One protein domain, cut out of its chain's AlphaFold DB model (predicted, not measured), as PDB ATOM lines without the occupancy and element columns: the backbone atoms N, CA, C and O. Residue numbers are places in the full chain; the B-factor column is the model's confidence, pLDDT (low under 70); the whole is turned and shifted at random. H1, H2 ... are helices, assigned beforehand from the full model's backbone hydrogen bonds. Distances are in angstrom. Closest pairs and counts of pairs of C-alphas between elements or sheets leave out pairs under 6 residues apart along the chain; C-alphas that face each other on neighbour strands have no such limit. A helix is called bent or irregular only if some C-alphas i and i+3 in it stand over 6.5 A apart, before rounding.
ATOM      1  N   ILE A  37       2.572 204.108  17.653       86.62
ATOM      2  CA  ILE A  37       1.713 204.360  16.500       86.62
ATOM      3  C   ILE A  37       0.981 205.676  16.692       86.62
ATOM      4  O   ILE A  37       0.456 205.956  17.768       86.62
ATOM      5  N   HIS A  38       0.925 206.463  15.626       88.88
ATOM      6  CA  HIS A  38       0.235 207.733  15.627       88.88
ATOM      7  C   HIS A  38      -1.268 207.545  15.918       88.88
ATOM      8  O   HIS A  38      -1.902 206.693  15.277       88.88
ATOM      9  N   PRO A  39      -1.862 208.342  16.827       87.50
ATOM     10  CA  PRO A  39      -3.278 208.240  17.190       87.50
ATOM     11  C   PRO A  39      -4.226 208.253  15.984       87.50
ATOM     12  O   PRO A  39      -5.153 207.449  15.928       87.50
ATOM     13  N   ASP A  40      -3.943 209.075  14.969       87.31
ATOM     14  CA  ASP A  40      -4.772 209.171  13.757       87.31
ATOM     15  C   ASP A  40      -4.815 207.890  12.926       87.31
ATOM     16  O   ASP A  40      -5.761 207.655  12.180       87.31
ATOM     17  N   VAL A  41      -3.777 207.057  12.999       87.25
ATOM     18  CA  VAL A  41      -3.752 205.777  12.281       87.25
ATOM     19  C   VAL A  41      -4.568 204.731  13.035       87.25
ATOM     20  O   VAL A  41      -5.161 203.854  12.410       87.25
ATOM     21  N   LEU A  42      -4.618 204.833  14.366       85.25
ATOM     22  CA  LEU A  42      -5.407 203.959  15.235       85.25
ATOM     23  C   LEU A  42      -6.894 204.321  15.231       85.25
ATOM     24  O   LEU A  42      -7.730 203.430  15.339       85.25
ATOM     25  N   SER A  43      -7.226 205.606  15.087       85.69
ATOM     26  CA  SER A  43      -8.614 206.070  14.992       85.69
ATOM     27  C   SER A  43      -9.264 205.739  13.645       85.69
ATOM     28  O   SER A  43     -10.490 205.731  13.533       85.69
ATOM     29  N   LYS A  44      -8.467 205.418  12.615       83.94
ATOM     30  CA  LYS A  44      -8.976 204.922  11.331       83.94
ATOM     31  C   LYS A  44      -9.610 203.547  11.526       83.94
ATOM     32  O   LYS A  44      -8.928 202.584  11.864       83.94
ATOM     33  N   GLY A  45     -10.908 203.453  11.245       79.00
ATOM     34  CA  GLY A  45     -11.633 202.183  11.253       79.00
ATOM     35  C   GLY A  45     -11.101 201.182  10.220       79.00
ATOM     36  O   GLY A  45     -10.421 201.549   9.258       79.00
ATOM     37  N   ASP A  46     -11.465 199.910  10.391       77.56
ATOM     38  CA  ASP A  46     -10.960 198.793   9.575       77.56
ATOM     39  C   ASP A  46     -11.277 198.911   8.076       77.56
ATOM     40  O   ASP A  46     -10.547 198.369   7.248       77.56
ATOM     41  N   ALA A  47     -12.325 199.657   7.712       82.12
ATOM     42  CA  ALA A  47     -12.700 199.907   6.322       82.12
ATOM     43  C   ALA A  47     -11.755 200.884   5.594       82.12
ATOM     44  O   ALA A  47     -11.735 200.924   4.364       82.12
ATOM     45  N   HIS A  48     -10.976 201.691   6.324       87.50
ATOM     46  CA  HIS A  48     -10.090 202.672   5.705       87.50
ATOM     47  C   HIS A  48      -8.899 201.968   5.026       87.50
ATOM     48  O   HIS A  48      -8.224 201.161   5.668       87.50
ATOM     49  N   PRO A  49      -8.537 202.300   3.771       88.38
ATOM     50  CA  PRO A  49      -7.437 201.628   3.073       88.38
ATOM     51  C   PRO A  49      -6.101 201.696   3.824       88.38
ATOM     52  O   PRO A  49      -5.385 200.704   3.896       88.38
ATOM     53  N   LEU A  50      -5.805 202.842   4.443       92.38
ATOM     54  CA  LEU A  50      -4.607 203.081   5.262       92.38
ATOM     55  C   LEU A  50      -4.808 202.784   6.763       92.38
ATOM     56  O   LEU A  50      -4.168 203.419   7.605       92.38
ATOM     57  N   CYS A  51      -5.737 201.893   7.121       90.69
ATOM     58  CA  CYS A  51      -5.885 201.438   8.504       90.69
ATOM     59  C   CYS A  51      -4.643 200.651   8.954       90.69
ATOM     60  O   CYS A  51      -3.934 200.044   8.142       90.69
ATOM     61  N   TYR A  52      -4.388 200.626  10.264       89.25
ATOM     62  CA  TYR A  52      -3.243 199.926  10.856       89.25
ATOM     63  C   TYR A  52      -3.087 198.478  10.357       89.25
ATOM     64  O   TYR A  52      -1.978 198.033  10.043       89.25
ATOM     65  N   ASN A  53      -4.204 197.753  10.252       88.00
ATOM     66  CA  ASN A  53      -4.229 196.347   9.854       88.00
ATOM     67  C   ASN A  53      -3.697 196.139   8.428       88.00
ATOM     68  O   ASN A  53      -2.860 195.257   8.209       88.00
ATOM     69  N   ASN A  54      -4.099 196.994   7.485       91.31
ATOM     70  CA  ASN A  54      -3.630 196.939   6.102       91.31
ATOM     71  C   ASN A  54      -2.144 197.288   5.991       91.31
ATOM     72  O   ASN A  54      -1.385 196.530   5.387       91.31
ATOM     73  N   ILE A  55      -1.696 198.367   6.644       93.44
ATOM     74  CA  ILE A  55      -0.276 198.763   6.632       93.44
ATOM     75  C   ILE A  55       0.610 197.640   7.166       93.44
ATOM     76  O   ILE A  55       1.645 197.309   6.585       93.44
ATOM     77  N   LYS A  56       0.189 197.010   8.265       91.94
ATOM     78  CA  LYS A  56       0.908 195.883   8.854       91.94
ATOM     79  C   LYS A  56       0.974 194.691   7.902       91.94
ATOM     80  O   LYS A  56       2.027 194.060   7.809       91.94
ATOM     81  N   ALA A  57      -0.112 194.390   7.189       93.81
ATOM     82  CA  ALA A  57      -0.133 193.330   6.187       93.81
ATOM     83  C   ALA A  57       0.840 193.622   5.032       93.81
ATOM     84  O   ALA A  57       1.644 192.758   4.677       93.81
ATOM     85  N   TRP A  58       0.848 194.851   4.506       95.75
ATOM     86  CA  TRP A  58       1.760 195.259   3.428       95.75
ATOM     87  C   TRP A  58       3.222 195.233   3.873       95.75
ATOM     88  O   TRP A  58       4.093 194.803   3.120       95.75
ATOM     89  N   LEU A  59       3.499 195.617   5.118       95.44
ATOM     90  CA  LEU A  59       4.839 195.574   5.693       95.44
ATOM     91  C   LEU A  59       5.359 194.137   5.836       95.44
ATOM     92  O   LEU A  59       6.538 193.881   5.588       95.44
ATOM     93  N   VAL A  60       4.495 193.187   6.205       95.19
ATOM     94  CA  VAL A  60       4.843 191.757   6.238       95.19
ATOM     95  C   VAL A  60       5.110 191.230   4.829       95.19
ATOM     96  O   VAL A  60       6.127 190.567   4.621       95.19
ATOM     97  N   TYR A  61       4.238 191.552   3.872       95.75
ATOM     98  CA  TYR A  61       4.381 191.152   2.474       95.75
ATOM     99  C   TYR A  61       5.710 191.637   1.874       95.75
ATOM    100  O   TYR A  61       6.526 190.829   1.429       95.75
ATOM    101  N   ASN A  62       6.000 192.935   1.980       96.19
ATOM    102  CA  ASN A  62       7.216 193.527   1.423       96.19
ATOM    103  C   ASN A  62       8.491 193.000   2.106       96.19
ATOM    104  O   ASN A  62       9.481 192.694   1.440       96.19
ATOM    105  N   LYS A  63       8.474 192.791   3.433       95.88
ATOM    106  CA  LYS A  63       9.612 192.174   4.144       95.88
ATOM    107  C   LYS A  63       9.884 190.740   3.691       95.88
ATOM    108  O   LYS A  63      11.046 190.337   3.656       95.88
ATOM    109  N   ALA A  64       8.849 189.978   3.336       95.75
ATOM    110  CA  ALA A  64       9.005 188.612   2.839       95.75
ATOM    111  C   ALA A  64       9.679 188.553   1.454       95.75
ATOM    112  O   ALA A  64      10.315 187.549   1.138       95.75
ATOM    113  N   MET A  65       9.601 189.626   0.657       94.25
ATOM    114  CA  MET A  65      10.245 189.718  -0.662       94.25
ATOM    115  C   MET A  65      11.753 190.011  -0.587       94.25
ATOM    116  O   MET A  65      12.511 189.586  -1.465       94.25
ATOM    117  N   LEU A  66      12.217 190.699   0.466       96.12
ATOM    118  CA  LEU A  66      13.609 191.153   0.597       96.12
ATOM    119  C   LEU A  66      14.671 190.053   0.400       96.12
ATOM    120  O   LEU A  66      15.651 190.318  -0.299       96.12
ATOM    121  N   PRO A  67      14.544 188.830   0.957       96.62
ATOM    122  CA  PRO A  67      15.560 187.793   0.770       96.62
ATOM    123  C   PRO A  67      15.747 187.401  -0.700       96.62
ATOM    124  O   PRO A  67      16.881 187.205  -1.144       96.62
ATOM    125  N   GLY A  68      14.647 187.324  -1.457       96.56
ATOM    126  CA  GLY A  68      14.664 187.024  -2.887       96.56
ATOM    127  C   GLY A  68      15.305 188.151  -3.692       96.56
ATOM    128  O   GLY A  68      16.202 187.903  -4.493       96.56
ATOM    129  N   LEU A  69      14.935 189.399  -3.400       96.19
ATOM    130  CA  LEU A  69      15.518 190.575  -4.055       96.19
ATOM    131  C   LEU A  69      17.022 190.685  -3.791       96.19
ATOM    132  O   LEU A  69      17.804 190.834  -4.726       96.19
ATOM    133  N   LYS A  70      17.459 190.495  -2.540       96.75
ATOM    134  CA  LYS A  70      18.886 190.480  -2.180       96.75
ATOM    135  C   LYS A  70      19.650 189.351  -2.875       96.75
ATOM    136  O   LYS A  70      20.809 189.536  -3.236       96.75
ATOM    137  N   LYS A  71      19.026 188.184  -3.075       97.81
ATOM    138  CA  LYS A  71      19.617 187.093  -3.866       97.81
ATOM    139  C   LYS A  71      19.795 187.504  -5.330       97.81
ATOM    140  O   LYS A  71      20.861 187.262  -5.879       97.81
ATOM    141  N   ASN A  72      18.797 188.152  -5.925       96.56
ATOM    142  CA  ASN A  72      18.856 188.607  -7.315       96.56
ATOM    143  C   ASN A  72      19.906 189.706  -7.526       96.56
ATOM    144  O   ASN A  72      20.606 189.683  -8.533       96.56
ATOM    145  N   VAL A  73      20.070 190.615  -6.556       97.31
ATOM    146  CA  VAL A  73      21.155 191.609  -6.563       97.31
ATOM    147  C   VAL A  73      22.517 190.921  -6.549       97.31
ATOM    148  O   VAL A  73      23.356 191.228  -7.385       97.31
ATOM    149  N   ARG A  74      22.727 189.931  -5.667       96.94
ATOM    150  CA  ARG A  74      23.976 189.145  -5.645       96.94
ATOM    151  C   ARG A  74      24.224 188.364  -6.939       96.94
ATOM    152  O   ARG A  74      25.371 188.100  -7.268       96.94
ATOM    153  N   ALA A  75      23.163 187.989  -7.648       97.06
ATOM    154  CA  ALA A  75      23.239 187.323  -8.945       97.06
ATOM    155  C   ALA A  75      23.403 188.302 -10.127       97.06
ATOM    156  O   ALA A  75      23.339 187.863 -11.271       97.06
ATOM    157  N   ASN A  76      23.570 189.609  -9.872       95.44
ATOM    158  CA  ASN A  76      23.659 190.663 -10.890       95.44
ATOM    159  C   ASN A  76      22.507 190.637 -11.908       95.44
ATOM    160  O   ASN A  76      22.673 190.997 -13.074       95.44
ATOM    161  N   ALA A  77      21.313 190.223 -11.474       96.44
ATOM    162  CA  ALA A  77      20.143 190.242 -12.335       96.44
ATOM    163  C   ALA A  77      19.794 191.691 -12.717       96.44
ATOM    164  O   ALA A  77      19.747 192.587 -11.866       96.44
ATOM    165  N   LYS A  78      19.534 191.925 -14.008       96.31
ATOM    166  CA  LYS A  78      19.216 193.255 -14.544       96.31
ATOM    167  C   LYS A  78      18.034 193.871 -13.785       96.31
ATOM    168  O   LYS A  78      16.985 193.249 -13.653       96.31
ATOM    169  N   GLY A  79      18.212 195.090 -13.275       95.44
ATOM    170  CA  GLY A  79      17.175 195.824 -12.535       95.44
ATOM    171  C   GLY A  79      16.938 195.362 -11.089       95.44
ATOM    172  O   GLY A  79      16.131 195.968 -10.388       95.44
ATOM    173  N   ALA A  80      17.650 194.342 -10.594       96.00
ATOM    174  CA  ALA A  80      17.427 193.821  -9.244       96.00
ATOM    175  C   ALA A  80      17.734 194.843  -8.140       96.00
ATOM    176  O   ALA A  80      17.040 194.864  -7.123       96.00
ATOM    177  N   LEU A  81      18.743 195.702  -8.339       96.50
ATOM    178  CA  LEU A  81      19.093 196.748  -7.375       96.50
ATOM    179  C   LEU A  81      17.971 197.781  -7.244       96.50
ATOM    180  O   LEU A  81      17.551 198.074  -6.129       96.50
ATOM    181  N   ALA A  82      17.442 198.265  -8.371       96.94
ATOM    182  CA  ALA A  82      16.328 199.209  -8.381       96.94
ATOM    183  C   ALA A  82      15.115 198.627  -7.641       96.94
ATOM    184  O   ALA A  82      14.590 199.253  -6.723       96.94
ATOM    185  N   ARG A  83      14.756 197.370  -7.937       95.69
ATOM    186  CA  ARG A  83      13.630 196.705  -7.272       95.69
ATOM    187  C   ARG A  83      13.842 196.519  -5.767       95.69
ATOM    188  O   ARG A  83      12.891 196.629  -4.997       95.69
ATOM    189  N   LEU A  84      15.071 196.228  -5.331       97.31
ATOM    190  CA  LEU A  84      15.397 196.156  -3.905       97.31
ATOM    191  C   LEU A  84      15.208 197.520  -3.228       97.31
ATOM    192  O   LEU A  84      14.568 197.585  -2.181       97.31
ATOM    193  N   MET A  85      15.726 198.592  -3.835       97.00
ATOM    194  CA  MET A  85      15.624 199.948  -3.291       97.00
ATOM    195  C   MET A  85      14.175 200.439  -3.221       97.00
ATOM    196  O   MET A  85      13.798 201.039  -2.218       97.00
ATOM    197  N   GLU A  86      13.350 200.135  -4.226       95.62
ATOM    198  CA  GLU A  86      11.909 200.420  -4.210       95.62
ATOM    199  C   GLU A  86      11.220 199.777  -3.001       95.62
ATOM    200  O   GLU A  86      10.522 200.449  -2.242       95.62
ATOM    201  N   VAL A  87      11.440 198.475  -2.785       96.69
ATOM    202  CA  VAL A  87      10.791 197.731  -1.693       96.69
ATOM    203  C   VAL A  87      11.311 198.178  -0.325       96.69
ATOM    204  O   VAL A  87      10.529 198.334   0.613       96.69
ATOM    205  N   GLU A  88      12.615 198.421  -0.185       96.94
ATOM    206  CA  GLU A  88      13.189 198.946   1.061       96.94
ATOM    207  C   GLU A  88      12.702 200.372   1.365       96.94
ATOM    208  O   GLU A  88      12.406 200.684   2.525       96.94
ATOM    209  N   GLY A  89      12.561 201.213   0.336       97.31
ATOM    210  CA  GLY A  89      11.972 202.548   0.431       97.31
ATOM    211  C   GLY A  89      10.520 202.492   0.893       97.31
ATOM    212  O   GLY A  89      10.166 203.140   1.879       97.31
ATOM    213  N   TYR A  90       9.711 201.629   0.278       97.38
ATOM    214  CA  TYR A  90       8.310 201.469   0.655       97.38
ATOM    215  C   TYR A  90       8.159 200.993   2.107       97.38
ATOM    216  O   TYR A  90       7.396 201.563   2.884       97.38
ATOM    217  N   ILE A  91       8.963 200.014   2.544       97.12
ATOM    218  CA  ILE A  91       8.973 199.571   3.949       97.12
ATOM    219  C   ILE A  91       9.300 200.737   4.892       97.12
ATOM    220  O   ILE A  91       8.684 200.858   5.955       97.12
ATOM    221  N   ARG A  92      10.270 201.588   4.542       97.00
ATOM    222  CA  ARG A  92      10.632 202.760   5.351       97.00
ATOM    223  C   ARG A  92       9.462 203.735   5.459       97.00
ATOM    224  O   ARG A  92       9.131 204.138   6.570       97.00
ATOM    225  N   ASN A  93       8.808 204.041   4.345       96.81
ATOM    226  CA  ASN A  93       7.686 204.973   4.293       96.81
ATOM    227  C   ASN A  93       6.470 204.453   5.071       96.81
ATOM    228  O   ASN A  93       5.887 205.202   5.855       96.81
ATOM    229  N   LEU A  94       6.162 203.154   4.984       96.19
ATOM    230  CA  LEU A  94       5.125 202.523   5.807       96.19
ATOM    231  C   LEU A  94       5.422 202.620   7.312       96.19
ATOM    232  O   LEU A  94       4.522 202.906   8.099       96.19
ATOM    233  N   ASN A  95       6.676 202.411   7.738       95.44
ATOM    234  CA  ASN A  95       7.052 202.596   9.147       95.44
ATOM    235  C   ASN A  95       6.942 204.064   9.576       95.44
ATOM    236  O   ASN A  95       6.496 204.342  10.690       95.44
ATOM    237  N   THR A  96       7.328 205.000   8.705       95.81
ATOM    238  CA  THR A  96       7.167 206.434   8.965       95.81
ATOM    239  C   THR A  96       5.697 206.785   9.152       95.81
ATOM    240  O   THR A  96       5.378 207.392  10.167       95.81
ATOM    241  N   TYR A  97       4.805 206.315   8.273       95.31
ATOM    242  CA  TYR A  97       3.361 206.524   8.402       95.31
ATOM    243  C   TYR A  97       2.813 206.004   9.734       95.31
ATOM    244  O   TYR A  97       2.059 206.707  10.401       95.31
ATOM    245  N   LEU A  98       3.226 204.808  10.169       93.25
ATOM    246  CA  LEU A  98       2.806 204.290  11.473       93.25
ATOM    247  C   LEU A  98       3.250 205.203  12.619       93.25
ATOM    248  O   LEU A  98       2.482 205.390  13.552       93.25
ATOM    249  N   ARG A  99       4.448 205.791  12.553       92.69
ATOM    250  CA  ARG A  99       4.990 206.657  13.609       92.69
ATOM    251  C   ARG A  99       4.402 208.070  13.601       92.69
ATOM    252  O   ARG A  99       4.144 208.615  14.666       92.69
ATOM    253  N   THR A 100       4.249 208.679  12.427       93.50
ATOM    254  CA  THR A 100       3.925 210.111  12.285       93.50
ATOM    255  C   THR A 100       2.497 210.373  11.830       93.50
ATOM    256  O   THR A 100       2.061 211.514  11.867       93.50
ATOM    257  N   GLY A 101       1.779 209.359  11.343       92.19
ATOM    258  CA  GLY A 101       0.461 209.522  10.726       92.19
ATOM    259  C   GLY A 101       0.490 210.131   9.321       92.19
ATOM    260  O   GLY A 101      -0.547 210.176   8.661       92.19
ATOM    261  N   VAL A 102       1.661 210.545   8.825       92.75
ATOM    262  CA  VAL A 102       1.823 211.179   7.509       92.75
ATOM    263  C   VAL A 102       2.193 210.134   6.465       92.75
ATOM    264  O   VAL A 102       3.219 209.460   6.579       92.75
ATOM    265  N   TYR A 103       1.343 209.979   5.450       93.69
ATOM    266  CA  TYR A 103       1.592 209.066   4.336       93.69
ATOM    267  C   TYR A 103       2.408 209.786   3.259       93.69
ATOM    268  O   TYR A 103       1.999 210.844   2.790       93.69
ATOM    269  N   LEU A 104       3.568 209.232   2.899       92.75
ATOM    270  CA  LEU A 104       4.548 209.895   2.026       92.75
ATOM    271  C   LEU A 104       4.461 209.464   0.558       92.75
ATOM    272  O   LEU A 104       4.895 210.204  -0.321       92.75
ATOM    273  N   ASP A 105       3.929 208.273   0.285       94.25
ATOM    274  CA  ASP A 105       3.904 207.717  -1.067       94.25
ATOM    275  C   ASP A 105       2.683 208.191  -1.865       94.25
ATOM    276  O   ASP A 105       1.602 208.428  -1.328       94.25
ATOM    277  N   LEU A 106       2.831 208.253  -3.190       94.31
ATOM    278  CA  LEU A 106       1.718 208.516  -4.114       94.31
ATOM    279  C   LEU A 106       0.851 207.275  -4.369       94.31
ATOM    280  O   LEU A 106      -0.243 207.378  -4.926       94.31
ATOM    281  N   PHE A 107       1.337 206.102  -3.968       95.31
ATOM    282  CA  PHE A 107       0.688 204.817  -4.176       95.31
ATOM    283  C   PHE A 107       0.582 204.042  -2.864       95.31
ATOM    284  O   PHE A 107       1.359 204.253  -1.935       95.31
ATOM    285  N   TYR A 108      -0.388 203.139  -2.775       95.31
ATOM    286  CA  TYR A 108      -0.624 202.277  -1.623       95.31
ATOM    287  C   TYR A 108      -1.075 200.883  -2.061       95.31
ATOM    288  O   TYR A 108      -1.462 200.679  -3.209       95.31
ATOM    289  N   GLY A 109      -1.036 199.925  -1.134       94.75
ATOM    290  CA  GLY A 109      -1.330 198.518  -1.405       94.75
ATOM    291  C   GLY A 109      -0.100 197.633  -1.230       94.75
ATOM    292  O   GLY A 109       1.020 198.120  -1.095       94.75
ATOM    293  N   ALA A 110      -0.299 196.315  -1.237       92.31
ATOM    294  CA  ALA A 110       0.801 195.362  -1.074       92.31
ATOM    295  C   ALA A 110       1.873 195.541  -2.165       92.31
ATOM    296  O   ALA A 110       3.063 195.560  -1.851       92.31
ATOM    297  N   ASP A 111       1.421 195.766  -3.403       93.12
ATOM    298  CA  ASP A 111       2.247 195.980  -4.594       93.12
ATOM    299  C   ASP A 111       2.240 197.439  -5.090       93.12
ATOM    300  O   ASP A 111       2.704 197.701  -6.196       93.12
ATOM    301  N   GLN A 112       1.744 198.394  -4.286       93.94
ATOM    302  CA  GLN A 112       1.603 199.811  -4.671       93.94
ATOM    303  C   GLN A 112       0.713 200.022  -5.920       93.94
ATOM    304  O   GLN A 112       0.971 200.880  -6.761       93.94
ATOM    305  N   ASP A 113      -0.358 199.236  -6.045       93.69
ATOM    306  CA  ASP A 113      -1.273 199.207  -7.193       93.69
ATOM    307  C   ASP A 113      -2.293 200.358  -7.200       93.69
ATOM    308  O   ASP A 113      -2.832 200.726  -8.246       93.69
ATOM    309  N   LYS A 114      -2.569 200.950  -6.035       94.56
ATOM    310  CA  LYS A 114      -3.616 201.964  -5.874       94.56
ATOM    311  C   LYS A 114      -3.017 203.349  -5.703       94.56
ATOM    312  O   LYS A 114      -2.064 203.532  -4.958       94.56
ATOM    313  N   LYS A 115      -3.616 204.352  -6.346       95.06
ATOM    314  CA  LYS A 115      -3.182 205.756  -6.265       95.06
ATOM    315  C   LYS A 115      -3.815 206.480  -5.082       95.06
ATOM    316  O   LYS A 115      -5.028 206.390  -4.874       95.06
ATOM    317  N   ILE A 116      -3.009 207.244  -4.352       94.12
ATOM    318  CA  ILE A 116      -3.488 208.236  -3.390       94.12
ATOM    319  C   ILE A 116      -4.152 209.380  -4.157       94.12
ATOM    320  O   ILE A 116      -3.658 209.837  -5.186       94.12
TER     321      ILE A 116
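What this domain is: This is residues 37 to 116 of the 125 residues of an uncharacterized protein of Cellvibrionales bacterium TMED49 (UniProt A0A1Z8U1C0). A long helical hairpin makes the length of this rod: the bent helix H2 runs one way and H3 comes back beside it. The short helix H1 sits at the end where H2 begins and H3 ends, and residues 101 to 116 fold back over one side of the hairpin. The printed part has 80 residues with three named helices, in the order H1, H2, H3, and no named strand; its class is all helix. It is only just compact, close to loose, with a radius of gyration of the C-alphas of 13.8 A and spans of 44 by 21 by 18 A.

How they stand to each other: H2, residues 52 to 74, was assigned as one helix by its hydrogen bonds but is bent: C-alphas 64 and 67 are 6.9 A apart. Its arms, H2a, residues 52 to 64, and H2b, residues 67 to 74, stand at a steep tilt of 41 degrees. H3, residues 80 to 100, touches H2a at a shallow tilt of 26 degrees, opposite ways; their closest C-alphas, of Leu 59 and Ile 91, are 6.0 A apart. H2b and H3 form a helical hairpin at a steep tilt of 41 degrees; H3 touches H2b with residues 80 to 84 alone, the closest C-alphas being those of Val 73 and Ala 80, 5.1 A apart. H1, residues 39 to 42, is close to H2a but not clearly touching, with the C-alphas of Val 41 and Tyr 52 6.0 A apart. Every O i to N i+4 pair is within hydrogen-bond range in H2a, H2b and H3; H1 is too short for one.

Where its parts are: H3 measures 30.2 A from C-alpha 80 to C-alpha 100 at (3.925, 210.111, 12.285). H2a measures 18.5 A from C-alpha 52 at (-3.243, 199.926, 10.856), H2b 10.7 A and H1 5.2 A. Residues 107 to 108 pair with 114 to 115, antiparallel.

The domain as a whole: The C-alphas farthest apart, of Ser 43 and Asn 76, are 44.1 A apart. The printed part has no cut. The link from H2 to H3 is tight, and that from H1 to H2 is short. No printed residue is under 70 in pLDDT.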